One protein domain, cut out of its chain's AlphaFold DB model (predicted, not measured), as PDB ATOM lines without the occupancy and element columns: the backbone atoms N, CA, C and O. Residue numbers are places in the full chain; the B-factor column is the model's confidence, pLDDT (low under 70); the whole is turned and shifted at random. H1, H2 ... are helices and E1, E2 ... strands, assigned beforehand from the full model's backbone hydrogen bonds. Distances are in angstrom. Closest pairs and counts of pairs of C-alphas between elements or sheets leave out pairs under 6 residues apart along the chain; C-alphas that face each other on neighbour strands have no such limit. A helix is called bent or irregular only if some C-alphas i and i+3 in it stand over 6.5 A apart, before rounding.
ATOM      1  N   ASN A   8     166.680 324.205 225.769       51.06
ATOM      2  CA  ASN A   8     165.438 323.768 225.141       51.06
ATOM      3  C   ASN A   8     164.550 323.117 226.208       51.06
ATOM      4  O   ASN A   8     164.870 322.038 226.721       51.06
ATOM      5  N   ILE A   9     163.459 323.801 226.553       50.06
ATOM      6  CA  ILE A   9     162.397 323.310 227.433       50.06
ATOM      7  C   ILE A   9     161.232 322.901 226.535       50.06
ATOM      8  O   ILE A   9     160.681 323.744 225.833       50.06
ATOM      9  N   SER A  10     160.839 321.627 226.560       49.97
ATOM     10  CA  SER A  10     159.542 321.214 226.019       49.97
ATOM     11  C   SER A  10     158.628 320.825 227.179       49.97
ATOM     12  O   SER A  10     159.015 320.042 228.052       49.97
ATOM     13  N   GLN A  11     157.440 321.435 227.214       41.09
ATOM     14  CA  GLN A  11     156.364 321.111 228.145       41.09
ATOM     15  C   GLN A  11     155.258 320.407 227.360       41.09
ATOM     16  O   GLN A  11     154.609 321.012 226.511       41.09
ATOM     17  N   SER A  12     155.038 319.126 227.640       39.25
ATOM     18  CA  SER A  12     153.800 318.434 227.283       39.25
ATOM     19  C   SER A  12     153.282 317.712 228.529       39.25
ATOM     20  O   SER A  12     154.028 317.000 229.199       39.25
ATOM     21  N   ASN A  13     152.018 317.955 228.887       44.19
ATOM     22  CA  ASN A  13     151.317 317.350 230.031       44.19
ATOM     23  C   ASN A  13     152.023 317.480 231.401       44.19
ATOM     24  O   ASN A  13     152.143 316.497 232.121       44.19
ATOM     25  N   GLY A  14     152.543 318.661 231.757       49.97
ATOM     26  CA  GLY A  14     153.206 318.878 233.058       49.97
ATOM     27  C   GLY A  14     154.594 318.230 233.203       49.97
ATOM     28  O   GLY A  14     155.257 318.416 234.219       49.97
ATOM     29  N   LYS A  15     155.087 317.519 232.178       59.28
ATOM     30  CA  LYS A  15     156.386 316.832 232.206       59.28
ATOM     31  C   LYS A  15     157.508 317.791 231.813       59.28
ATOM     32  O   LYS A  15     157.526 318.325 230.704       59.28
ATOM     33  N   ILE A  16     158.473 317.998 232.710       59.97
ATOM     34  CA  ILE A  16     159.637 318.860 232.458       59.97
ATOM     35  C   ILE A  16     160.755 318.023 231.835       59.97
ATOM     36  O   ILE A  16     161.405 317.229 232.517       59.97
ATOM     37  N   THR A  17     161.035 318.242 230.548       63.03
ATOM     38  CA  THR A  17     162.283 317.782 229.924       63.03
ATOM     39  C   THR A  17     163.234 318.961 229.744       63.03
ATOM     40  O   THR A  17     162.852 320.021 229.248       63.03
ATOM     41  N   ARG A  18     164.487 318.799 230.187       70.94
ATOM     42  CA  ARG A  18     165.549 319.801 229.998       70.94
ATOM     43  C   ARG A  18     166.771 319.140 229.386       70.94
ATOM     44  O   ARG A  18     167.289 318.155 229.918       70.94
ATOM     45  N   ARG A  19     167.249 319.709 228.280       69.25
ATOM     46  CA  ARG A  19     168.500 319.319 227.625       69.25
ATOM     47  C   ARG A  19     169.516 320.441 227.788       69.25
ATOM     48  O   ARG A  19     169.215 321.593 227.497       69.25
ATOM     49  N   HIS A  20     170.721 320.095 228.234       65.25
ATOM     50  CA  HIS A  20     171.841 321.030 228.301       65.25
ATOM     51  C   HIS A  20     172.881 320.633 227.255       65.25
ATOM     52  O   HIS A  20     173.738 319.791 227.525       65.25
ATOM     53  N   SER A  21     172.812 321.244 226.073       55.47
ATOM     54  CA  SER A  21     173.909 321.187 225.108       55.47
ATOM     55  C   SER A  21     174.900 322.293 225.456       55.47
ATOM     56  O   SER A  21     174.549 323.469 225.464       55.47
ATOM     57  N   GLY A  33     180.014 313.299 229.050       82.31
ATOM     58  CA  GLY A  33     178.939 312.843 228.166       82.31
ATOM     59  C   GLY A  33     177.620 313.598 228.355       82.31
ATOM     60  O   GLY A  33     177.414 314.308 229.350       82.31
ATOM     61  N   GLU A  34     176.734 313.465 227.368       88.25
ATOM     62  CA  GLU A  34     175.501 314.243 227.280       88.25
ATOM     63  C   GLU A  34     174.592 314.034 228.504       88.25
ATOM     64  O   GLU A  34     174.489 312.934 229.056       88.25
ATOM     65  N   ARG A  35     173.955 315.123 228.957       89.38
ATOM     66  CA  ARG A  35     173.081 315.135 230.136       89.38
ATOM     67  C   ARG A  35     171.630 315.312 229.713       89.38
ATOM     68  O   ARG A  35     171.301 316.263 229.008       89.38
ATOM     69  N   PHE A  36     170.771 314.453 230.237       90.88
ATOM     70  CA  PHE A  36     169.340 314.436 229.965       90.88
ATOM     71  C   PHE A  36     168.572 314.411 231.289       90.88
ATOM     72  O   PHE A  36     168.944 313.677 232.201       90.88
ATOM     73  N   PHE A  37     167.542 315.240 231.433       92.31
ATOM     74  CA  PHE A  37     166.689 315.254 232.622       92.31
ATOM     75  C   PHE A  37     165.286 314.771 232.264       92.31
ATOM     76  O   PHE A  37     164.679 315.293 231.324       92.31
ATOM     77  N   LEU A  38     164.789 313.796 233.021       92.31
ATOM     78  CA  LEU A  38     163.465 313.212 232.854       92.31
ATOM     79  C   LEU A  38     162.895 312.880 234.234       92.31
ATOM     80  O   LEU A  38     163.454 312.041 234.938       92.31
ATOM     81  N   GLN A  39     161.791 313.541 234.590       91.06
ATOM     82  CA  GLN A  39     160.960 313.223 235.761       91.06
ATOM     83  C   GLN A  39     161.758 313.129 237.062       91.06
ATOM     84  O   GLN A  39     161.939 312.059 237.637       91.06
ATOM     85  N   GLY A  40     162.350 314.253 237.471       90.88
ATOM     86  CA  GLY A  40     163.135 314.334 238.707       90.88
ATOM     87  C   GLY A  40     164.531 313.702 238.629       90.88
ATOM     88  O   GLY A  40     165.388 314.020 239.452       90.88
ATOM     89  N   LYS A  41     164.815 312.850 237.631       93.31
ATOM     90  CA  LYS A  41     166.094 312.141 237.499       93.31
ATOM     91  C   LYS A  41     166.974 312.730 236.403       93.31
ATOM     92  O   LYS A  41     166.542 313.068 235.298       93.31
ATOM     93  N   ARG A  42     168.265 312.834 236.726       94.38
ATOM     94  CA  ARG A  42     169.313 313.298 235.817       94.38
ATOM     95  C   ARG A  42     170.111 312.113 235.288       94.38
ATOM     96  O   ARG A  42     170.866 311.491 236.026       94.38
ATOM     97  N   TRP A  43     170.039 311.903 233.986       93.00
ATOM     98  CA  TRP A  43     170.775 310.886 233.254       93.00
ATOM     99  C   TRP A  43     172.040 311.485 232.638       93.00
ATOM    100  O   TRP A  43     172.042 312.622 232.149       93.00
ATOM    101  N   ARG A  44     173.137 310.724 232.662       94.19
ATOM    102  CA  ARG A  44     174.375 311.055 231.946       94.19
ATOM    103  C   ARG A  44     174.797 309.866 231.095       94.19
ATOM    104  O   ARG A  44     175.031 308.790 231.638       94.19
ATOM    105  N   PHE A  45     174.910 310.079 229.791       93.69
ATOM    106  CA  PHE A  45     175.358 309.048 228.860       93.69
ATOM    107  C   PHE A  45     176.887 308.906 228.868       93.69
ATOM    108  O   PHE A  45     177.581 309.872 229.213       93.69
ATOM    109  N   PRO A  46     177.422 307.726 228.496       93.44
ATOM    110  CA  PRO A  46     178.846 307.555 228.229       93.44
ATOM    111  C   PRO A  46     179.376 308.621 227.262       93.44
ATOM    112  O   PRO A  46     178.672 309.078 226.359       93.44
ATOM    113  N   SER A  47     180.619 309.045 227.471       91.81
ATOM    114  CA  SER A  47     181.299 309.957 226.557       91.81
ATOM    115  C   SER A  47     181.658 309.251 225.247       91.81
ATOM    116  O   SER A  47     181.810 308.035 225.210       91.81
ATOM    117  N   GLY A  48     181.771 310.013 224.156       91.12
ATOM    118  CA  GLY A  48     182.189 309.475 222.855       91.12
ATOM    119  C   GLY A  48     181.103 308.752 222.049       91.12
ATOM    120  O   GLY A  48     181.394 308.289 220.951       91.12
ATOM    121  N   LEU A  49     179.858 308.683 222.536       91.31
ATOM    122  CA  LEU A  49     178.750 308.145 221.745       91.31
ATOM    123  C   LEU A  49     178.385 309.084 220.578       91.31
ATOM    124  O   LEU A  49     178.321 310.304 220.778       91.31
ATOM    125  N   PRO A  50     178.086 308.550 219.378       92.88
ATOM    126  CA  PRO A  50     177.518 309.330 218.286       92.88
ATOM    127  C   PRO A  50     176.211 310.012 218.709       92.88
ATOM    128  O   PRO A  50     175.374 309.405 219.378       92.88
ATOM    129  N   ALA A  51     175.982 311.248 218.257       87.75
ATOM    130  CA  ALA A  51     174.780 312.011 218.612       87.75
ATOM    131  C   ALA A  51     173.478 311.250 218.297       87.75
ATOM    132  O   ALA A  51     172.545 311.252 219.095       87.75
ATOM    133  N   GLN A  52     173.435 310.534 217.170       89.81
ATOM    134  CA  GLN A  52     172.282 309.713 216.791       89.81
ATOM    135  C   GLN A  52     172.007 308.580 217.791       89.81
ATOM    136  O   GLN A  52     170.851 308.261 218.074       89.81
ATOM    137  N   GLU A  53     173.056 307.968 218.335       93.31
ATOM    138  CA  GLU A  53     172.918 306.914 219.332       93.31
ATOM    139  C   GLU A  53     172.426 307.483 220.665       93.31
ATOM    140  O   GLU A  53     171.527 306.909 221.280       93.31
ATOM    141  N   VAL A  54     172.937 308.650 221.074       94.00
ATOM    142  CA  VAL A  54     172.442 309.357 222.264       94.00
ATOM    143  C   VAL A  54     170.958 309.694 222.123       94.00
ATOM    144  O   VAL A  54     170.184 309.383 223.024       94.00
ATOM    145  N   GLU A  55     170.531 310.243 220.982       91.31
ATOM    146  CA  GLU A  55     169.112 310.514 220.708       91.31
ATOM    147  C   GLU A  55     168.259 309.246 220.755       91.31
ATOM    148  O   GLU A  55     167.175 309.241 221.339       91.31
ATOM    149  N   THR A  56     168.764 308.142 220.199       91.94
ATOM    150  CA  THR A  56     168.069 306.848 220.233       91.94
ATOM    151  C   THR A  56     167.875 306.370 221.674       91.94
ATOM    152  O   THR A  56     166.774 305.962 222.048       91.94
ATOM    153  N   ARG A  57     168.911 306.469 222.518       95.12
ATOM    154  CA  ARG A  57     168.826 306.099 223.941       95.12
ATOM    155  C   ARG A  57     167.904 307.047 224.724       95.12
ATOM    156  O   ARG A  57     167.125 306.573 225.545       95.12
ATOM    157  N   ILE A  58     167.921 308.355 224.443       94.75
ATOM    158  CA  ILE A  58     166.988 309.336 225.033       94.75
ATOM    159  C   ILE A  58     165.539 308.997 224.671       94.75
ATOM    160  O   ILE A  58     164.673 309.021 225.545       94.75
ATOM    161  N   SER A  59     165.270 308.675 223.404       92.69
ATOM    162  CA  SER A  59     163.933 308.283 222.951       92.69
ATOM    163  C   SER A  59     163.435 307.056 223.713       92.69
ATOM    164  O   SER A  59     162.347 307.094 224.279       92.69
ATOM    165  N   ARG A  60     164.273 306.018 223.833       94.75
ATOM    166  CA  ARG A  60     163.938 304.798 224.583       94.75
ATOM    167  C   ARG A  60     163.703 305.054 226.073       94.75
ATOM    168  O   ARG A  60     162.801 304.462 226.642       94.75
ATOM    169  N   LEU A  61     164.454 305.958 226.710       96.50
ATOM    170  CA  LEU A  61     164.194 306.347 228.107       96.50
ATOM    171  C   LEU A  61     162.840 307.052 228.285       96.50
ATOM    172  O   LEU A  61     162.201 306.900 229.325       96.50
ATOM    173  N   ARG A  62     162.392 307.828 227.290       94.25
ATOM    174  CA  ARG A  62     161.061 308.461 227.315       94.25
ATOM    175  C   ARG A  62     159.944 307.436 227.146       94.25
ATOM    176  O   ARG A  62     158.936 307.539 227.836       94.25
ATOM    177  N   GLU A  63     160.131 306.471 226.250       94.25
ATOM    178  CA  GLU A  63     159.201 305.352 226.063       94.25
ATOM    179  C   GLU A  63     159.123 304.492 227.330       94.25
ATOM    180  O   GLU A  63     158.025 304.281 227.838       94.25
ATOM    181  N   LEU A  64     160.272 304.149 227.925       96.44
ATOM    182  CA  LEU A  64     160.346 303.456 229.214       96.44
ATOM    183  C   LEU A  64     159.569 304.198 230.306       96.44
ATOM    184  O   LEU A  64     158.819 303.569 231.043       96.44
ATOM    185  N   TRP A  65     159.723 305.523 230.422       96.69
ATOM    186  CA  TRP A  65     158.941 306.289 231.397       96.69
ATOM    187  C   TRP A  65     157.440 306.197 231.123       96.69
ATOM    188  O   TRP A  65     156.656 306.063 232.055       96.69
ATOM    189  N   SER A  66     157.027 306.281 229.857       93.62
ATOM    190  CA  SER A  66     155.612 306.172 229.502       93.62
ATOM    191  C   SER A  66     155.030 304.806 229.863       93.62
ATOM    192  O   SER A  66     153.874 304.738 230.280       93.62
ATOM    193  N   ASP A  67     155.801 303.737 229.679       94.38
ATOM    194  CA  ASP A  67     155.402 302.392 230.083       94.38
ATOM    195  C   ASP A  67     155.348 302.280 231.604       94.38
ATOM    196  O   ASP A  67     154.345 301.838 232.155       94.38
ATOM    197  N   HIS A  68     156.386 302.770 232.284       96.69
ATOM    198  CA  HIS A  68     156.481 302.738 233.736       96.69
ATOM    199  C   HIS A  68     155.346 303.504 234.417       96.69
ATOM    200  O   HIS A  68     154.736 302.994 235.345       96.69
ATOM    201  N   GLU A  69     155.017 304.700 233.932       94.44
ATOM    202  CA  GLU A  69     153.906 305.503 234.441       94.44
ATOM    203  C   GLU A  69     152.584 304.730 234.337       94.44
ATOM    204  O   GLU A  69     151.820 304.668 235.297       94.44
ATOM    205  N   ARG A  70     152.342 304.051 233.208       93.19
ATOM    206  CA  ARG A  70     151.164 303.190 233.045       93.19
ATOM    207  C   ARG A  70     151.209 301.986 233.984       93.19
ATOM    208  O   ARG A  70     150.189 301.644 234.579       93.19
ATOM    209  N   PHE A  71     152.361 301.335 234.099       94.25
ATOM    210  CA  PHE A  71     152.563 300.186 234.974       94.25
ATOM    211  C   PHE A  71     152.294 300.547 236.441       94.25
ATOM    212  O   PHE A  71     151.482 299.875 237.074       94.25
ATOM    213  N   TYR A  72     152.898 301.636 236.923       93.88
ATOM    214  CA  TYR A  72     152.802 302.160 238.288       93.88
ATOM    215  C   TYR A  72     151.364 302.553 238.651       93.88
ATOM    216  O   TYR A  72     150.820 302.110 239.661       93.88
ATOM    217  N   LEU A  73     150.701 303.326 237.784       90.00
ATOM    218  CA  LEU A  73     149.323 303.779 238.017       90.00
ATOM    219  C   LEU A  73     148.289 302.644 237.930       90.00
ATOM    220  O   LEU A  73     147.163 302.800 238.393       90.00
ATOM    221  N   SER A  74     148.654 301.504 237.339       90.81
ATOM    222  CA  SER A  74     147.794 300.316 237.246       90.81
ATOM    223  C   SER A  74     148.134 299.226 238.265       90.81
ATOM    224  O   SER A  74     147.543 298.146 238.194       90.81
ATOM    225  N   GLN A  75     149.066 299.466 239.196       94.12
ATOM    226  CA  GLN A  75     149.411 298.470 240.210       94.12
ATOM    227  C   GLN A  75     148.245 298.239 241.166       94.12
ATOM    228  O   GLN A  75     147.659 299.178 241.714       94.12
ATOM    229  N   VAL A  76     147.951 296.962 241.385       93.06
ATOM    230  CA  VAL A  76     146.988 296.483 242.374       93.06
ATOM    231  C   VAL A  76     147.717 295.450 243.219       93.06
ATOM    232  O   VAL A  76     148.055 294.369 242.738       93.06
ATOM    233  N   PHE A  77     147.990 295.820 244.463       93.31
ATOM    234  CA  PHE A  77     148.692 294.994 245.431       93.31
ATOM    235  C   PHE A  77     147.685 294.193 246.247       93.31
ATOM    236  O   PHE A  77     146.759 294.770 246.826       93.31
ATOM    237  N   VAL A  78     147.886 292.883 246.304       90.88
ATOM    238  CA  VAL A  78     147.013 291.919 246.979       90.88
ATOM    239  C   VAL A  78     147.820 291.071 247.958       90.88
ATOM    240  O   VAL A  78     149.038 290.936 247.825       90.88
ATOM    241  N   ALA A  79     147.145 290.521 248.965       89.31
ATOM    242  CA  ALA A  79     147.762 289.587 249.898       89.31
ATOM    243  C   ALA A  79     148.164 288.287 249.161       89.31
ATOM    244  O   ALA A  79     147.371 287.812 248.339       89.31
ATOM    245  N   PRO A  80     149.358 287.713 249.409       88.31
ATOM    246  CA  PRO A  80     149.811 286.485 248.753       88.31
ATOM    247  C   PRO A  80     148.813 285.325 248.850       88.31
ATOM    248  O   PRO A  80     148.607 284.614 247.871       88.31
ATOM    249  N   GLU A  81     148.116 285.195 249.977       86.31
ATOM    250  CA  GLU A  81     147.133 284.138 250.247       86.31
ATOM    251  C   GLU A  81     145.920 284.213 249.303       86.31
ATOM    252  O   GLU A  81     145.299 283.200 248.974       86.31
ATOM    253  N   ALA A  82     145.586 285.415 248.817       81.88
ATOM    254  CA  ALA A  82     144.505 285.603 247.850       81.88
ATOM    255  C   ALA A  82     144.871 285.083 246.449       81.88
ATOM    256  O   ALA A  82     143.983 284.826 245.635       81.88
ATOM    257  N   LEU A  83     146.164 284.915 246.159       84.56
ATOM    258  CA  LEU A  83     146.660 284.423 244.873       84.56
ATOM    259  C   LEU A  83     146.717 282.896 244.805       84.56
ATOM    260  O   LEU A  83     146.689 282.339 243.711       84.56
ATOM    261  N   GLU A  84     146.782 282.210 245.947       82.19
ATOM    262  CA  GLU A  84     146.922 280.749 245.995       82.19
ATOM    263  C   GLU A  84     145.671 280.012 245.501       82.19
ATOM    264  O   GLU A  84     145.766 278.905 244.978       82.19
ATOM    265  N   ASN A  85     144.501 280.643 245.625       79.19
ATOM    266  CA  ASN A  85     143.207 279.989 245.424       79.19
ATOM    267  C   ASN A  85     142.446 280.463 244.180       79.19
ATOM    268  O   ASN A  85     141.350 279.969 243.906       79.19
ATOM    269  N   LEU A  86     142.990 281.424 243.425       79.06
ATOM    270  CA  LEU A  86     142.291 282.035 242.297       79.06
ATOM    271  C   LEU A  86     143.032 281.819 240.975       79.06
ATOM    272  O   LEU A  86     144.228 282.094 240.884       79.06
ATOM    273  N   PRO A  87     142.325 281.398 239.909       81.94
ATOM    274  CA  PRO A  87     142.887 281.411 238.569       81.94
ATOM    275  C   PRO A  87     143.316 282.824 238.152       81.94
ATOM    276  O   PRO A  87     142.613 283.804 238.401       81.94
ATOM    277  N   GLU A  88     144.433 282.917 237.434       79.88
ATOM    278  CA  GLU A  88     145.059 284.180 237.016       79.88
ATOM    279  C   GLU A  88     144.104 285.124 236.260       79.88
ATOM    280  O   GLU A  88     144.071 286.326 236.517       79.88
ATOM    281  N   PHE A  89     143.237 284.580 235.400       80.50
ATOM    282  CA  PHE A  89     142.250 285.375 234.659       80.50
ATOM    283  C   PHE A  89     141.179 286.013 235.564       80.50
ATOM    284  O   PHE A  89     140.656 287.080 235.244       80.50
ATOM    285  N   VAL A  90     140.841 285.378 236.693       83.50
ATOM    286  CA  VAL A  90     139.875 285.916 237.665       83.50
ATOM    287  C   VAL A  90     140.486 287.119 238.375       83.50
ATOM    288  O   VAL A  90     139.831 288.152 238.515       83.50
ATOM    289  N   LEU A  91     141.761 287.011 238.757       83.25
ATOM    290  CA  LEU A  91     142.523 288.095 239.376       83.25
ATOM    291  C   LEU A  91     142.644 289.303 238.440       83.25
ATOM    292  O   LEU A  91     142.426 290.434 238.870       83.25
ATOM    293  N   GLU A  92     142.920 289.071 237.153       84.06
ATOM    294  CA  GLU A  92     142.965 290.126 236.133       84.06
ATOM    295  C   GLU A  92     141.625 290.860 235.980       84.06
ATOM    296  O   GLU A  92     141.590 292.093 235.937       84.06
ATOM    297  N   GLU A  93     140.510 290.133 235.896       85.12
ATOM    298  CA  GLU A  93     139.183 290.741 235.762       85.12
ATOM    299  C   GLU A  93     138.781 291.537 237.008       85.12
ATOM    300  O   GLU A  93     138.253 292.648 236.892       85.12
ATOM    301  N   GLU A  94     139.074 291.024 238.202       85.19
ATOM    302  CA  GLU A  94     138.791 291.741 239.443       85.19
ATOM    303  C   GLU A  94     139.691 292.974 239.625       85.19
ATOM    304  O   GLU A  94     139.194 294.045 239.986       85.19
ATOM    305  N   ALA A  95     140.978 292.896 239.272       85.44
ATOM    306  CA  ALA A  95     141.875 294.053 239.284       85.44
ATOM    307  C   ALA A  95     141.387 295.163 238.333       85.44
ATOM    308  O   ALA A  95     141.340 296.338 238.709       85.44
ATOM    309  N   LYS A  96     140.932 294.807 237.121       86.62
ATOM    310  CA  LYS A  96     140.326 295.766 236.176       86.62
ATOM    311  C   LYS A  96     139.054 296.400 236.738       86.62
ATOM    312  O   LYS A  96     138.866 297.613 236.611       86.62
ATOM    313  N   ARG A  97     138.170 295.605 237.356       85.81
ATOM    314  CA  ARG A  97     136.940 296.105 237.999       85.81
ATOM    315  C   ARG A  97     137.263 297.086 239.117       85.81
ATOM    316  O   ARG A  97     136.611 298.127 239.203       85.81
ATOM    317  N   PHE A  98     138.271 296.786 239.931       84.88
ATOM    318  CA  PHE A  98     138.718 297.659 241.010       84.88
ATOM    319  C   PHE A  98     139.239 299.001 240.494       84.88
ATOM    320  O   PHE A  98     138.739 300.046 240.914       84.88
ATOM    321  N   LEU A  99     140.155 298.986 239.521       85.81
ATOM    322  CA  LEU A  99     140.691 300.211 238.918       85.81
ATOM    323  C   LEU A  99     139.583 301.070 238.290       85.81
ATOM    324  O   LEU A  99     139.581 302.290 238.444       85.81
ATOM    325  N   LYS A 100     138.592 300.445 237.639       87.12
ATOM    326  CA  LYS A 100     137.446 301.158 237.052       87.12
ATOM    327  C   LYS A 100     136.569 301.846 238.105       87.12
ATOM    328  O   LYS A 100     136.068 302.934 237.835       87.12
ATOM    329  N   ARG A 101     136.361 301.227 239.273       84.69
ATOM    330  CA  ARG A 101     135.571 301.822 240.368       84.69
ATOM    331  C   ARG A 101     136.291 303.019 240.987       84.69
ATOM    332  O   ARG A 101     135.671 304.064 241.137       84.69
ATOM    333  N   ASN A 130     138.525 297.453 252.900       54.69
ATOM    334  CA  ASN A 130     139.032 297.323 251.520       54.69
ATOM    335  C   ASN A 130     139.615 295.923 251.187       54.69
ATOM    336  O   ASN A 130     140.418 295.812 250.262       54.69
ATOM    337  N   GLY A 131     139.290 294.865 251.947       60.38
ATOM    338  CA  GLY A 131     139.679 293.477 251.618       60.38
ATOM    339  C   GLY A 131     141.177 293.248 251.359       60.38
ATOM    340  O   GLY A 131     141.539 292.446 250.511       60.38
ATOM    341  N   GLY A 132     142.066 294.011 252.005       67.62
ATOM    342  CA  GLY A 132     143.511 293.835 251.827       67.62
ATOM    343  C   GLY A 132     144.080 294.254 250.462       67.62
ATOM    344  O   GLY A 132     145.228 293.924 250.176       67.62
ATOM    345  N   VAL A 133     143.336 294.997 249.634       79.50
ATOM    346  CA  VAL A 133     143.807 295.483 248.323       79.50
ATOM    347  C   VAL A 133     144.263 296.943 248.414       79.50
ATOM    348  O   VAL A 133     143.596 297.778 249.025       79.50
ATOM    349  N   THR A 134     145.406 297.273 247.811       82.56
ATOM    350  CA  THR A 134     145.951 298.647 247.732       82.56
ATOM    351  C   THR A 134     146.384 298.980 246.309       82.56
ATOM    352  O   THR A 134     146.914 298.120 245.616       82.56
ATOM    353  N   THR A 135     146.185 300.220 245.861       86.31
ATOM    354  CA  THR A 135     146.687 300.694 244.559       86.31
ATOM    355  C   THR A 135     148.095 301.286 244.669       86.31
ATOM    356  O   THR A 135     148.591 301.564 245.768       86.31
ATOM    357  N   GLY A 136     148.733 301.521 243.520       81.75
ATOM    358  CA  GLY A 136     149.896 302.408 243.414       81.75
ATOM    359  C   GLY A 136     149.613 303.839 243.909       81.75
ATOM    360  O   GLY A 136     148.471 304.200 244.211       81.75
ATOM    361  N   GLY A 137     150.672 304.648 244.034       82.88
ATOM    362  CA  GLY A 137     150.557 306.073 244.378       82.88
ATOM    363  C   GLY A 137     149.875 306.902 243.279       82.88
ATOM    364  O   GLY A 137     149.794 306.469 242.133       82.88
ATOM    365  N   ALA A 138     149.391 308.100 243.629       83.19
ATOM    366  CA  ALA A 138     148.706 309.003 242.693       83.19
ATOM    367  C   ALA A 138     149.649 309.619 241.643       83.19
ATOM    368  O   ALA A 138     149.236 309.908 240.521       83.19
ATOM    369  N   GLU A 139     150.922 309.790 241.996       87.69
ATOM    370  CA  GLU A 139     151.968 310.250 241.090       87.69
ATOM    371  C   GLU A 139     152.985 309.129 240.887       87.69
ATOM    372  O   GLU A 139     153.415 308.480 241.841       87.69
ATOM    373  N   ALA A 140     153.346 308.880 239.627       88.12
ATOM    374  CA  ALA A 140     154.345 307.875 239.306       88.12
ATOM    375  C   ALA A 140     155.735 308.362 239.727       88.12
ATOM    376  O   ALA A 140     156.203 309.410 239.276       88.12
ATOM    377  N   GLU A 141     156.415 307.558 240.535       93.12
ATOM    378  CA  GLU A 141     157.830 307.708 240.853       93.12
ATOM    379  C   GLU A 141     158.619 306.569 240.216       93.12
ATOM    380  O   GLU A 141     158.090 305.480 240.023       93.12
ATOM    381  N   TRP A 142     159.898 306.799 239.912       95.12
ATOM    382  CA  TRP A 142     160.768 305.748 239.387       95.12
ATOM    383  C   TRP A 142     160.914 304.591 240.385       95.12
ATOM    384  O   TRP A 142     161.549 304.766 241.427       95.12
ATOM    385  N   SER A 143     160.423 303.401 240.031       95.75
ATOM    386  CA  SER A 143     160.673 302.188 240.816       95.75
ATOM    387  C   SER A 143     162.111 301.667 240.647       95.75
ATOM    388  O   SER A 143     162.760 301.969 239.634       95.75
ATOM    389  N   PRO A 144     162.617 300.845 241.588       97.38
ATOM    390  CA  PRO A 144     163.921 300.185 241.460       97.38
ATOM    391  C   PRO A 144     164.107 299.449 240.124       97.38
ATOM    392  O   PRO A 144     165.119 299.635 239.449       97.38
ATOM    393  N   LEU A 145     163.085 298.719 239.671       97.25
ATOM    394  CA  LEU A 145     163.057 298.026 238.384       97.25
ATOM    395  C   LEU A 145     163.195 299.004 237.214       97.25
ATOM    396  O   LEU A 145     164.039 298.812 236.342       97.25
ATOM    397  N   ALA A 146     162.410 300.084 237.189       97.19
ATOM    398  CA  ALA A 146     162.472 301.061 236.105       97.19
ATOM    399  C   ALA A 146     163.826 301.788 236.052       97.19
ATOM    400  O   ALA A 146     164.346 302.043 234.963       97.19
ATOM    401  N   LEU A 147     164.433 302.071 237.210       97.56
ATOM    402  CA  LEU A 147     165.791 302.621 237.294       97.56
ATOM    403  C   LEU A 147     166.829 301.641 236.750       97.56
ATOM    404  O   LEU A 147     167.706 302.045 235.982       97.56
ATOM    405  N   TRP A 148     166.712 300.362 237.102       98.06
ATOM    406  CA  TRP A 148     167.597 299.326 236.591       98.06
ATOM    407  C   TRP A 148     167.497 299.206 235.065       98.06
ATOM    408  O   TRP A 148     168.521 299.257 234.378       98.06
ATOM    409  N   ILE A 149     166.280 299.157 234.507       97.81
ATOM    410  CA  ILE A 149     166.059 299.114 233.050       97.81
ATOM    411  C   ILE A 149     166.663 300.354 232.380       97.81
ATOM    412  O   ILE A 149     167.359 300.248 231.364       97.81
ATOM    413  N   ALA A 150     166.432 301.539 232.950       97.31
ATOM    414  CA  ALA A 150     166.964 302.790 232.426       97.31
ATOM    415  C   ALA A 150     168.502 302.782 232.378       97.31
ATOM    416  O   ALA A 150     169.091 303.257 231.403       97.31
ATOM    417  N   GLU A 151     169.164 302.186 233.372       97.50
ATOM    418  CA  GLU A 151     170.615 301.998 233.368       97.50
ATOM    419  C   GLU A 151     171.088 301.033 232.269       97.50
ATOM    420  O   GLU A 151     172.108 301.303 231.628       97.50
ATOM    421  N   GLN A 152     170.340 299.967 231.961       97.75
ATOM    422  CA  GLN A 152     170.654 299.081 230.828       97.75
ATOM    423  C   GLN A 152     170.541 299.818 229.482       97.75
ATOM    424  O   GLN A 152     171.456 299.758 228.653       97.75
ATOM    425  N   ILE A 153     169.473 300.601 229.287       96.44
ATOM    426  CA  ILE A 153     169.291 301.449 228.094       96.44
ATOM    427  C   ILE A 153     170.417 302.482 227.993       96.44
ATOM    428  O   ILE A 153     170.982 302.692 226.916       96.44
ATOM    429  N   LYS A 154     170.798 303.099 229.118       96.00
ATOM    430  CA  LYS A 154     171.905 304.060 229.185       96.00
ATOM    431  C   LYS A 154     173.234 303.431 228.791       96.00
ATOM    432  O   LYS A 154     174.032 304.120 228.157       96.00
ATOM    433  N   LYS A 155     173.467 302.157 229.127       95.88
ATOM    434  CA  LYS A 155     174.651 301.376 228.727       95.88
ATOM    435  C   LYS A 155     174.592 300.893 227.273       95.88
ATOM    436  O   LYS A 155     175.641 300.644 226.691       95.88
ATOM    437  N   GLY A 156     173.412 300.884 226.652       94.81
ATOM    438  CA  GLY A 156     173.211 300.420 225.275       94.81
ATOM    439  C   GLY A 156     172.977 298.917 225.169       94.81
ATOM    440  O   GLY A 156     173.159 298.350 224.098       94.81
ATOM    441  N   VAL A 157     172.589 298.271 226.270       95.50
ATOM    442  CA  VAL A 157     172.297 296.837 226.296       95.50
ATOM    443  C   VAL A 157     170.998 296.580 225.528       95.50
ATOM    444  O   VAL A 157     169.951 297.171 225.817       95.50
ATOM    445  N   GLN A 158     171.079 295.737 224.502       91.81
ATOM    446  CA  GLN A 158     169.940 295.333 223.689       91.81
ATOM    447  C   GLN A 158     170.176 293.928 223.111       91.81
ATOM    448  O   GLN A 158     171.144 293.752 222.369       91.81
ATOM    449  N   PRO A 159     169.279 292.962 223.364       93.88
ATOM    450  CA  PRO A 159     168.122 293.034 224.270       93.88
ATOM    451  C   PRO A 159     168.511 293.189 225.758       93.88
ATOM    452  O   PRO A 159     169.640 292.899 226.141       93.88
ATOM    453  N   VAL A 160     167.592 293.704 226.582       94.94
ATOM    454  CA  VAL A 160     167.746 293.878 228.038       94.94
ATOM    455  C   VAL A 160     167.504 292.527 228.727       94.94
ATOM    456  O   VAL A 160     166.476 291.906 228.455       94.94
ATOM    457  N   PRO A 161     168.421 292.036 229.582       96.44
ATOM    458  CA  PRO A 161     168.232 290.759 230.272       96.44
ATOM    459  C   PRO A 161     167.113 290.841 231.319       96.44
ATOM    460  O   PRO A 161     166.637 291.929 231.643       96.44
ATOM    461  N   LEU A 162     166.706 289.698 231.875       95.81
ATOM    462  CA  LEU A 162     165.840 289.685 233.057       95.81
ATOM    463  C   LEU A 162     166.498 290.481 234.209       95.81
ATOM    464  O   LEU A 162     167.721 290.404 234.374       95.81
ATOM    465  N   PRO A 163     165.718 291.279 234.963       96.69
ATOM    466  CA  PRO A 163     166.236 292.111 236.044       96.69
ATOM    467  C   PRO A 163     166.714 291.245 237.214       96.69
ATOM    468  O   PRO A 163     166.140 290.184 237.433       96.69
ATOM    469  N   PRO A 164     167.705 291.680 238.007       96.56
ATOM    470  CA  PRO A 164     168.033 290.992 239.241       96.56
ATOM    471  C   PRO A 164     166.836 291.013 240.202       96.56
ATOM    472  O   PRO A 164     165.982 291.906 240.162       96.56
ATOM    473  N   LEU A 165     166.758 289.980 241.043       94.38
ATOM    474  CA  LEU A 165     165.609 289.759 241.917       94.38
ATOM    475  C   LEU A 165     165.361 290.907 242.905       94.38
ATOM    476  O   LEU A 165     164.198 291.273 243.026       94.38
ATOM    477  N   PRO A 166     166.367 291.529 243.553       95.12
ATOM    478  CA  PRO A 166     166.114 292.641 244.467       95.12
ATOM    479  C   PRO A 166     165.365 293.806 243.806       95.12
ATOM    480  O   PRO A 166     164.313 294.216 244.287       95.12
ATOM    481  N   GLU A 167     165.824 294.289 242.646       96.31
ATOM    482  CA  GLU A 167     165.174 295.406 241.953       96.31
ATOM    483  C   GLU A 167     163.764 295.056 241.460       96.31
ATOM    484  O   GLU A 167     162.882 295.925 241.425       96.31
ATOM    485  N   LEU A 168     163.547 293.794 241.075       95.88
ATOM    486  CA  LEU A 168     162.233 293.278 240.710       95.88
ATOM    487  C   LEU A 168     161.305 293.237 241.927       95.88
ATOM    488  O   LEU A 168     160.246 293.862 241.885       95.88
ATOM    489  N   LEU A 169     161.706 292.533 242.988       94.56
ATOM    490  CA  LEU A 169     160.920 292.308 244.200       94.56
ATOM    491  C   LEU A 169     160.553 293.637 244.869       94.56
ATOM    492  O   LEU A 169     159.371 293.861 245.120       94.56
ATOM    493  N   ASP A 170     161.497 294.569 245.007       94.56
ATOM    494  CA  ASP A 170     161.251 295.902 245.582       94.56
ATOM    495  C   ASP A 170     160.247 296.744 244.771       94.56
ATOM    496  O   ASP A 170     159.696 297.726 245.270       94.56
ATOM    497  N   SER A 171     160.018 296.406 243.498       94.56
ATOM    498  CA  SER A 171     159.073 297.127 242.631       94.56
ATOM    499  C   SER A 171     157.680 296.505 242.585       94.56
ATOM    500  O   SER A 171     156.723 297.181 242.196       94.56
ATOM    501  N   ILE A 172     157.571 295.216 242.904       94.88
ATOM    502  CA  ILE A 172     156.319 294.456 242.806       94.88
ATOM    503  C   ILE A 172     155.755 294.098 244.177       94.88
ATOM    504  O   ILE A 172     154.577 293.765 244.251       94.88
ATOM    505  N   TYR A 173     156.550 294.187 245.244       93.75
ATOM    506  CA  TYR A 173     156.081 294.086 246.618       93.75
ATOM    507  C   TYR A 173     155.932 295.468 247.247       93.75
ATOM    508  O   TYR A 173     156.732 296.377 247.027       93.75
ATOM    509  N   ARG A 174     154.891 295.617 248.060       90.38
ATOM    510  CA  ARG A 174     154.696 296.755 248.956       90.38
ATOM    511  C   ARG A 174     154.175 296.212 250.277       90.38
ATOM    512  O   ARG A 174     153.111 295.595 250.320       90.38
ATOM    513  N   ASP A 175     154.944 296.434 251.338       89.25
ATOM    514  CA  ASP A 175     154.757 295.765 252.625       89.25
ATOM    515  C   ASP A 175     154.757 294.235 252.432       89.25
ATOM    516  O   ASP A 175     155.701 293.680 251.880       89.25
ATOM    517  N   ILE A 176     153.685 293.552 252.835       88.00
ATOM    518  CA  ILE A 176     153.506 292.101 252.660       88.00
ATOM    519  C   ILE A 176     152.703 291.735 251.402       88.00
ATOM    520  O   ILE A 176     152.321 290.582 251.229       88.00
ATOM    521  N   ARG A 177     152.370 292.709 250.550       91.31
ATOM    522  CA  ARG A 177     151.480 292.522 249.396       91.31
ATOM    523  C   ARG A 177     152.262 292.539 248.098       91.31
ATOM    524  O   ARG A 177     153.246 293.262 247.982       91.31
ATOM    525  N   VAL A 178     151.767 291.813 247.104       93.44
ATOM    526  CA  VAL A 178     152.376 291.724 245.775       93.44
ATOM    527  C   VAL A 178     151.447 292.306 244.716       93.44
ATOM    528  O   VAL A 178     150.225 292.195 244.817       93.44
ATOM    529  N   ASP A 179     152.009 292.907 243.674       94.38
ATOM    530  CA  ASP A 179     151.277 293.232 242.457       94.38
ATOM    531  C   ASP A 179     150.733 291.943 241.831       94.38
ATOM    532  O   ASP A 179     151.492 291.021 241.518       94.38
ATOM    533  N   TYR A 180     149.418 291.880 241.626       92.12
ATOM    534  CA  TYR A 180     148.742 290.661 241.171       92.12
ATOM    535  C   TYR A 180     149.328 290.078 239.869       92.12
ATOM    536  O   TYR A 180     149.324 288.860 239.693       92.12
ATOM    537  N   ARG A 181     149.885 290.913 238.975       92.81
ATOM    538  CA  ARG A 181     150.506 290.468 237.707       92.81
ATOM    539  C   ARG A 181     151.732 289.592 237.934       92.81
ATOM    540  O   ARG A 181     152.078 288.768 237.091       92.81
ATOM    541  N   PHE A 182     152.388 289.767 239.074       94.19
ATOM    542  CA  PHE A 182     153.555 289.000 239.487       94.19
ATOM    543  C   PHE A 182     153.220 287.988 240.582       94.19
ATOM    544  O   PHE A 182     154.124 287.467 241.231       94.19
ATOM    545  N   GLY A 183     151.939 287.653 240.756       90.12
ATOM    546  CA  GLY A 183     151.502 286.710 241.776       90.12
ATOM    547  C   GLY A 183     152.142 285.326 241.660       90.12
ATOM    548  O   GLY A 183     152.401 284.693 242.666       90.12
ATOM    549  N   HIS A 184     152.518 284.874 240.462       88.75
ATOM    550  CA  HIS A 184     153.261 283.615 240.308       88.75
ATOM    551  C   HIS A 184     154.609 283.602 241.055       88.75
ATOM    552  O   HIS A 184     155.093 282.532 241.416       88.75
ATOM    553  N   LEU A 185     155.212 284.770 241.314       90.44
ATOM    554  CA  LEU A 185     156.442 284.862 242.095       90.44
ATOM    555  C   LEU A 185     156.187 284.625 243.588       90.44
ATOM    556  O   LEU A 185     157.084 284.116 244.249       90.44
ATOM    557  N   THR A 186     154.998 284.905 244.141       87.50
ATOM    558  CA  THR A 186     154.751 284.615 245.570       87.50
ATOM    559  C   THR A 186     154.910 283.135 245.871       87.50
ATOM    560  O   THR A 186     155.496 282.793 246.886       87.50
ATOM    561  N   GLN A 187     154.485 282.260 244.957       86.44
ATOM    562  CA  GLN A 187     154.649 280.811 245.094       86.44
ATOM    563  C   GLN A 187     156.120 280.376 245.067       86.44
ATOM    564  O   GLN A 187     156.478 279.387 245.696       86.44
ATOM    565  N   LEU A 188     156.982 281.102 244.347       87.56
ATOM    566  CA  LEU A 188     158.421 280.822 244.311       87.56
ATOM    567  C   LEU A 188     159.132 281.282 245.588       87.56
ATOM    568  O   LEU A 188     160.144 280.699 245.963       87.56
ATOM    569  N   PHE A 189     158.595 282.309 246.249       87.38
ATOM    570  CA  PHE A 189     159.184 282.927 247.437       87.38
ATOM    571  C   PHE A 189     158.425 282.608 248.740       87.38
ATOM    572  O   PHE A 189     158.779 283.137 249.791       87.38
ATOM    573  N   SER A 190     157.415 281.729 248.716       83.06
ATOM    574  CA  SER A 190     156.646 281.331 249.908       83.06
ATOM    575  C   SER A 190     157.359 280.291 250.786       83.06
ATOM    576  O   SER A 190     156.968 280.080 251.932       83.06
ATOM    577  N   GLY A 191     158.412 279.646 250.268       83.06
ATOM    578  CA  GLY A 191     159.254 278.698 251.005       83.06
ATOM    579  C   GLY A 191     160.300 279.356 251.914       83.06
ATOM    580  O   GLY A 191     160.401 280.580 251.996       83.06
ATOM    581  N   SER A 192     161.122 278.529 252.574       84.69
ATOM    582  CA  SER A 192     162.303 278.991 253.327       84.69
ATOM    583  C   SER A 192     163.218 279.839 252.435       84.69
ATOM    584  O   SER A 192     163.409 279.503 251.266       84.69
ATOM    585  N   LEU A 193     163.836 280.885 252.995       85.12
ATOM    586  CA  LEU A 193     164.784 281.763 252.292       85.12
ATOM    587  C   LEU A 193     165.913 280.978 251.593       85.12
ATOM    588  O   LEU A 193     166.390 281.378 250.539       85.12
ATOM    589  N   GLU A 194     166.302 279.823 252.145       86.38
ATOM    590  CA  GLU A 194     167.322 278.928 251.573       86.38
ATOM    591  C   GLU A 194     166.898 278.263 250.253       86.38
ATOM    592  O   GLU A 194     167.742 277.802 249.490       86.38
ATOM    593  N   THR A 195     165.592 278.201 249.984       87.06
ATOM    594  CA  THR A 195     165.021 277.612 248.761       87.06
ATOM    595  C   THR A 195     164.762 278.642 247.667       87.06
ATOM    596  O   THR A 195     164.375 278.278 246.557       87.06
ATOM    597  N   HIS A 196     164.959 279.930 247.965       90.19
ATOM    598  CA  HIS A 196     164.713 280.999 247.008       90.19
ATOM    599  C   HIS A 196     165.810 281.010 245.936       90.19
ATOM    600  O   HIS A 196     166.993 280.891 246.266       90.19
ATOM    601  N   PRO A 197     165.455 281.179 244.650       92.00
ATOM    602  CA  PRO A 197     166.451 281.315 243.597       92.00
ATOM    603  C   PRO A 197     167.300 282.570 243.872       92.00
ATOM    604  O   PRO A 197     166.732 283.636 244.109       92.00
ATOM    605  N   PRO A 198     168.643 282.488 243.856       90.62
ATOM    606  CA  PRO A 198     169.486 283.634 244.190       90.62
ATOM    607  C   PRO A 198     169.496 284.695 243.084       90.62
ATOM    608  O   PRO A 198     169.652 285.887 243.362       90.62
ATOM    609  N   THR A 199     169.304 284.297 241.823       93.62
ATOM    610  CA  THR A 199     169.176 285.217 240.690       93.62
ATOM    611  C   THR A 199     168.038 284.805 239.760       93.62
ATOM    612  O   THR A 199     167.562 283.673 239.779       93.62
ATOM    613  N   THR A 200     167.624 285.703 238.862       91.56
ATOM    614  CA  THR A 200     166.693 285.341 237.778       91.56
ATOM    615  C   THR A 200     167.272 284.336 236.783       91.56
ATOM    616  O   THR A 200     166.525 283.795 235.972       91.56
ATOM    617  N   GLY A 201     168.590 284.118 236.800       91.94
ATOM    618  CA  GLY A 201     169.250 283.071 236.027       91.94
ATOM    619  C   GLY A 201     169.125 281.681 236.646       91.94
ATOM    620  O   GLY A 201     169.412 280.724 235.952       91.94
ATOM    621  N   ASP A 202     168.687 281.580 237.902       93.56
ATOM    622  CA  ASP A 202     168.484 280.309 238.614       93.56
ATOM    623  C   ASP A 202     166.997 279.919 238.692       93.56
ATOM    624  O   ASP A 202     166.622 278.948 239.349       93.56
ATOM    625  N   LEU A 203     166.123 280.700 238.047       93.19
ATOM    626  CA  LEU A 203     164.720 280.340 237.874       93.19
ATOM    627  C   LEU A 203     164.615 279.086 237.003       93.19
ATOM    628  O   LEU A 203     165.468 278.824 236.171       93.19
ATOM    629  N   ARG A 204     163.528 278.323 237.120       92.31
ATOM    630  CA  ARG A 204     163.222 277.330 236.079       92.31
ATOM    631  C   ARG A 204     162.844 278.064 234.797       92.31
ATOM    632  O   ARG A 204     162.227 279.133 234.870       92.31
ATOM    633  N   TRP A 205     163.113 277.485 233.626       90.19
ATOM    634  CA  TRP A 205     162.800 278.150 232.355       90.19
ATOM    635  C   TRP A 205     161.320 278.560 232.239       90.19
ATOM    636  O   TRP A 205     161.036 279.618 231.680       90.19
ATOM    637  N   GLN A 206     160.374 277.794 232.808       90.12
ATOM    638  CA  GLN A 206     158.949 278.158 232.799       90.12
ATOM    639  C   GLN A 206     158.683 279.437 233.596       90.12
ATOM    640  O   GLN A 206     157.904 280.288 233.166       90.12
ATOM    641  N   ASP A 207     159.323 279.568 234.756       92.44
ATOM    642  CA  ASP A 207     159.164 280.713 235.649       92.44
ATOM    643  C   ASP A 207     159.859 281.945 235.057       92.44
ATOM    644  O   ASP A 207     159.282 283.032 235.027       92.44
ATOM    645  N   ALA A 208     161.046 281.765 234.469       92.75
ATOM    646  CA  ALA A 208     161.743 282.808 233.721       92.75
ATOM    647  C   ALA A 208     160.939 283.287 232.500       92.75
ATOM    648  O   ALA A 208     160.882 284.488 232.230       92.75
ATOM    649  N   PHE A 209     160.284 282.371 231.782       88.25
ATOM    650  CA  PHE A 209     159.440 282.695 230.633       88.25
ATOM    651  C   PHE A 209     158.160 283.433 231.046       88.25
ATOM    652  O   PHE A 209     157.798 284.438 230.434       88.25
ATOM    653  N   LYS A 210     157.496 282.998 232.125       90.56
ATOM    654  CA  LYS A 210     156.355 283.729 232.702       90.56
ATOM    655  C   LYS A 210     156.756 285.135 233.138       90.56
ATOM    656  O   LYS A 210     156.066 286.097 232.796       90.56
ATOM    657  N   LEU A 211     157.898 285.270 233.811       94.19
ATOM    658  CA  LEU A 211     158.452 286.564 234.193       94.19
ATOM    659  C   LEU A 211     158.727 287.443 232.963       94.19
ATOM    660  O   LEU A 211     158.334 288.609 232.952       94.19
ATOM    661  N   LEU A 212     159.338 286.892 231.910       93.81
ATOM    662  CA  LEU A 212     159.586 287.595 230.648       93.81
ATOM    663  C   LEU A 212     158.289 288.161 230.050       93.81
ATOM    664  O   LEU A 212     158.258 289.325 229.642       93.81
ATOM    665  N   ASN A 213     157.217 287.366 230.020       88.56
ATOM    666  CA  ASN A 213     155.922 287.794 229.487       88.56
ATOM    667  C   ASN A 213     155.327 288.939 230.316       88.56
ATOM    668  O   ASN A 213     154.946 289.965 229.755       88.56
ATOM    669  N   ARG A 214     155.344 288.829 231.650       92.75
ATOM    670  CA  ARG A 214     154.841 289.887 232.544       92.75
ATOM    671  C   ARG A 214     155.665 291.173 232.461       92.75
ATOM    672  O   ARG A 214     155.103 292.267 232.471       92.75
ATOM    673  N   LEU A 215     156.982 291.069 232.288       94.56
ATOM    674  CA  LEU A 215     157.846 292.223 232.023       94.56
ATOM    675  C   LEU A 215     157.573 292.855 230.654       94.56
ATOM    676  O   LEU A 215     157.601 294.078 230.534       94.56
ATOM    677  N   THR A 216     157.279 292.047 229.636       92.75
ATOM    678  CA  THR A 216     156.933 292.531 228.290       92.75
ATOM    679  C   THR A 216     155.597 293.273 228.291       92.75
ATOM    680  O   THR A 216     155.472 294.314 227.652       92.75
ATOM    681  N   GLU A 217     154.614 292.795 229.054       88.06
ATOM    682  CA  GLU A 217     153.334 293.483 229.247       88.06
ATOM    683  C   GLU A 217     153.482 294.793 230.028       88.06
ATOM    684  O   GLU A 217     152.878 295.806 229.664       88.06
ATOM    685  N   ALA A 218     154.291 294.787 231.093       92.12
ATOM    686  CA  ALA A 218     154.543 295.965 231.918       92.12
ATOM    687  C   ALA A 218     155.381 297.033 231.189       92.12
ATOM    688  O   ALA A 218     155.139 298.228 231.364       92.12
ATOM    689  N   TYR A 219     156.337 296.608 230.358       95.12
ATOM    690  CA  TYR A 219     157.308 297.465 229.673       95.12
ATOM    691  C   TYR A 219     157.451 297.103 228.183       95.12
ATOM    692  O   TYR A 219     158.513 296.636 227.758       95.12
ATOM    693  N   PRO A 220     156.410 297.321 227.356       93.06
ATOM    694  CA  PRO A 220     156.392 296.900 225.952       93.06
ATOM    695  C   PRO A 220     157.426 297.600 225.054       93.06
ATOM    696  O   PRO A 220     157.746 297.093 223.980       93.06
ATOM    697  N   SER A 221     157.971 298.753 225.457       91.56
ATOM    698  CA  SER A 221     159.072 299.424 224.741       91.56
ATOM    699  C   SER A 221     160.448 298.792 224.987       91.56
ATOM    700  O   SER A 221     161.422 299.135 224.306       91.56
ATOM    701  N   VAL A 222     160.560 297.866 225.944       93.62
ATOM    702  CA  VAL A 222     161.823 297.234 226.330       93.62
ATOM    703  C   VAL A 222     161.969 295.891 225.605       93.62
ATOM    704  O   VAL A 222     161.165 294.988 225.805       93.62
ATOM    705  N   PRO A 223     163.002 295.714 224.762       90.00
ATOM    706  CA  PRO A 223     163.259 294.431 224.123       90.00
ATOM    707  C   PRO A 223     163.929 293.491 225.127       90.00
ATOM    708  O   PRO A 223     165.128 293.622 225.364       90.00
ATOM    709  N   TRP A 224     163.174 292.570 225.715       93.12
ATOM    710  CA  TRP A 224     163.670 291.648 226.737       93.12
ATOM    711  C   TRP A 224     164.390 290.416 226.161       93.12
ATOM    712  O   TRP A 224     164.146 290.011 225.023       93.12
ATOM    713  N   THR A 225     165.270 289.798 226.952       93.31
ATOM    714  CA  THR A 225     165.870 288.484 226.668       93.31
ATOM    715  C   THR A 225     166.001 287.640 227.927       93.31
ATOM    716  O   THR A 225     166.239 288.160 229.018       93.31
ATOM    717  N   MET A 226     165.914 286.322 227.756       91.38
ATOM    718  CA  MET A 226     166.272 285.351 228.790       91.38
ATOM    719  C   MET A 226     167.753 284.953 228.681       91.38
ATOM    720  O   MET A 226     168.355 285.138 227.616       91.38
ATOM    721  N   PRO A 227     168.341 284.402 229.758       90.69
ATOM    722  CA  PRO A 227     169.607 283.679 229.694       90.69
ATOM    723  C   PRO A 227     169.600 282.586 228.617       90.69
ATOM    724  O   PRO A 227     168.578 281.939 228.395       90.69
TER     725      PRO A 227
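This is residues 8 to 21, 33 to 101 and 130 to 227 of the 626 residues of an uncharacterized protein of Gimesia maris (UniProt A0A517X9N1). A four-stranded antiparallel sheet, E1 to E4, makes one end of the domain, and the long helix H1 grazes it and runs on, with H4 alongside, toward a cluster of shorter helices at the other end. In that cluster H2, H3, H5 and H6 gather round a small two-stranded sheet of E5 and E6, and H7 folds back from H6 after a long link. The 181 printed residues hold seven named helices and six named strands, in the order E1 E2 E3 E4 H1 E5 H2 H3 H4 H5 E6 H6 H7. The large sheet has the order E1, E2, E3, E4, the small one is the antiparallel pair E5 and E6, and the class is mixed, helices and strands. The whole is compact, with a radius of gyration of the C-alphas of 17.8 A and spans of 55 by 39 by 24 A.

Find C-alpha 8 at (165.438, 323.768, 225.141), where E1 begins; it covers residues 8 to 12. Next come E2, residues 15 to 20 and 16.5 A long, then E3, residues 35 to 38, and E4, residues 41 to 44. From C-alpha 51 at (174.780, 312.011, 218.612), H1 runs 33.1 A to C-alpha 73 at (149.323, 303.779, 238.017). After it look for E5, residues 76 to 78, H2, residues 80 to 84, and H3, residues 88 to 101 and 20.3 A long. H4, residues 144 to 155, measures 16.7 A, and H5, residues 165 to 172, measures 10.4 A. E6, residues 177 to 179, is followed at once by H6, residues 180 to 189 and 14.4 A long, which is irregular: C-alphas 181 and 184 are 7.8 A apart. H7, residues 205 to 218, runs 19.6 A and ends at C-alpha 218 at (154.543, 295.965, 231.918).

Start in the large sheet. The hairpin E1 and E2 has N 15 and O 12 within hydrogen-bond range at 3.2 A; E2 and E3 have N 37 and O 18 at 3.3 A; the hairpin E3 and E4 has N 43 and O 36 at 2.7 A. H1 only grazes this sheet with its residues 54 to 65, and H4 only grazes it with residues 147 to 154. H1 and H4 touch at a shallow tilt of 12 degrees, opposite ways, closest at the C-alphas of Leu 61 and Ala 150, 6.2 A. H4 touches H5 with residues 144 to 148 alone, at a steep tilt of 56 degrees, closest at the C-alphas of Leu 145 and Glu 167, 4.9 A. In the small sheet, E5 and E6 are antiparallel, with N 78 and O 178 at 2.9 A. H6 touches H2, closest at the C-alphas of Pro 80 and Thr 186, 6.2 A. H6 also touches H3, at a steep tilt of 44 degrees, closest at the C-alphas of Leu 91 and Tyr 180, 7.0 A. The helical hairpin H6 and H7 only just touches, with 3 pairs of C-alphas within 8 A, closest at Arg 181 and Arg 214, 6.8 A. H7 and H1 are about perpendicular at 86 degrees and only just touch, with 3 pairs within 8 A, closest at the C-alphas of Ala 218 and Phe 71, 5.6 A. H4 and H7 are apart. In H1, H3, H4 and H7 every O i to N i+4 pair is within hydrogen-bond range; H5 has 3 of 4, H2 has 0 of 1 with 1 of 2 O i to N i+3 pairs, and H6 has 1 of 6 with 5 of 7.

The two C-alphas farthest apart, those of Ser 21 and Asn 85, are 55.3 A apart. Residues 22 to 32 are not printed, with 10.2 A between C-alphas 21 and 33, and residues 102 to 129 are not printed, with 12.5 A between C-alphas 101 and 130. Of the links printed whole, H6 to H7 is long, with 15 residues. Mean pLDDT of the printed part is 87.7; residues 8 to 17, 19 to 21 and 130 to 132 are under 70.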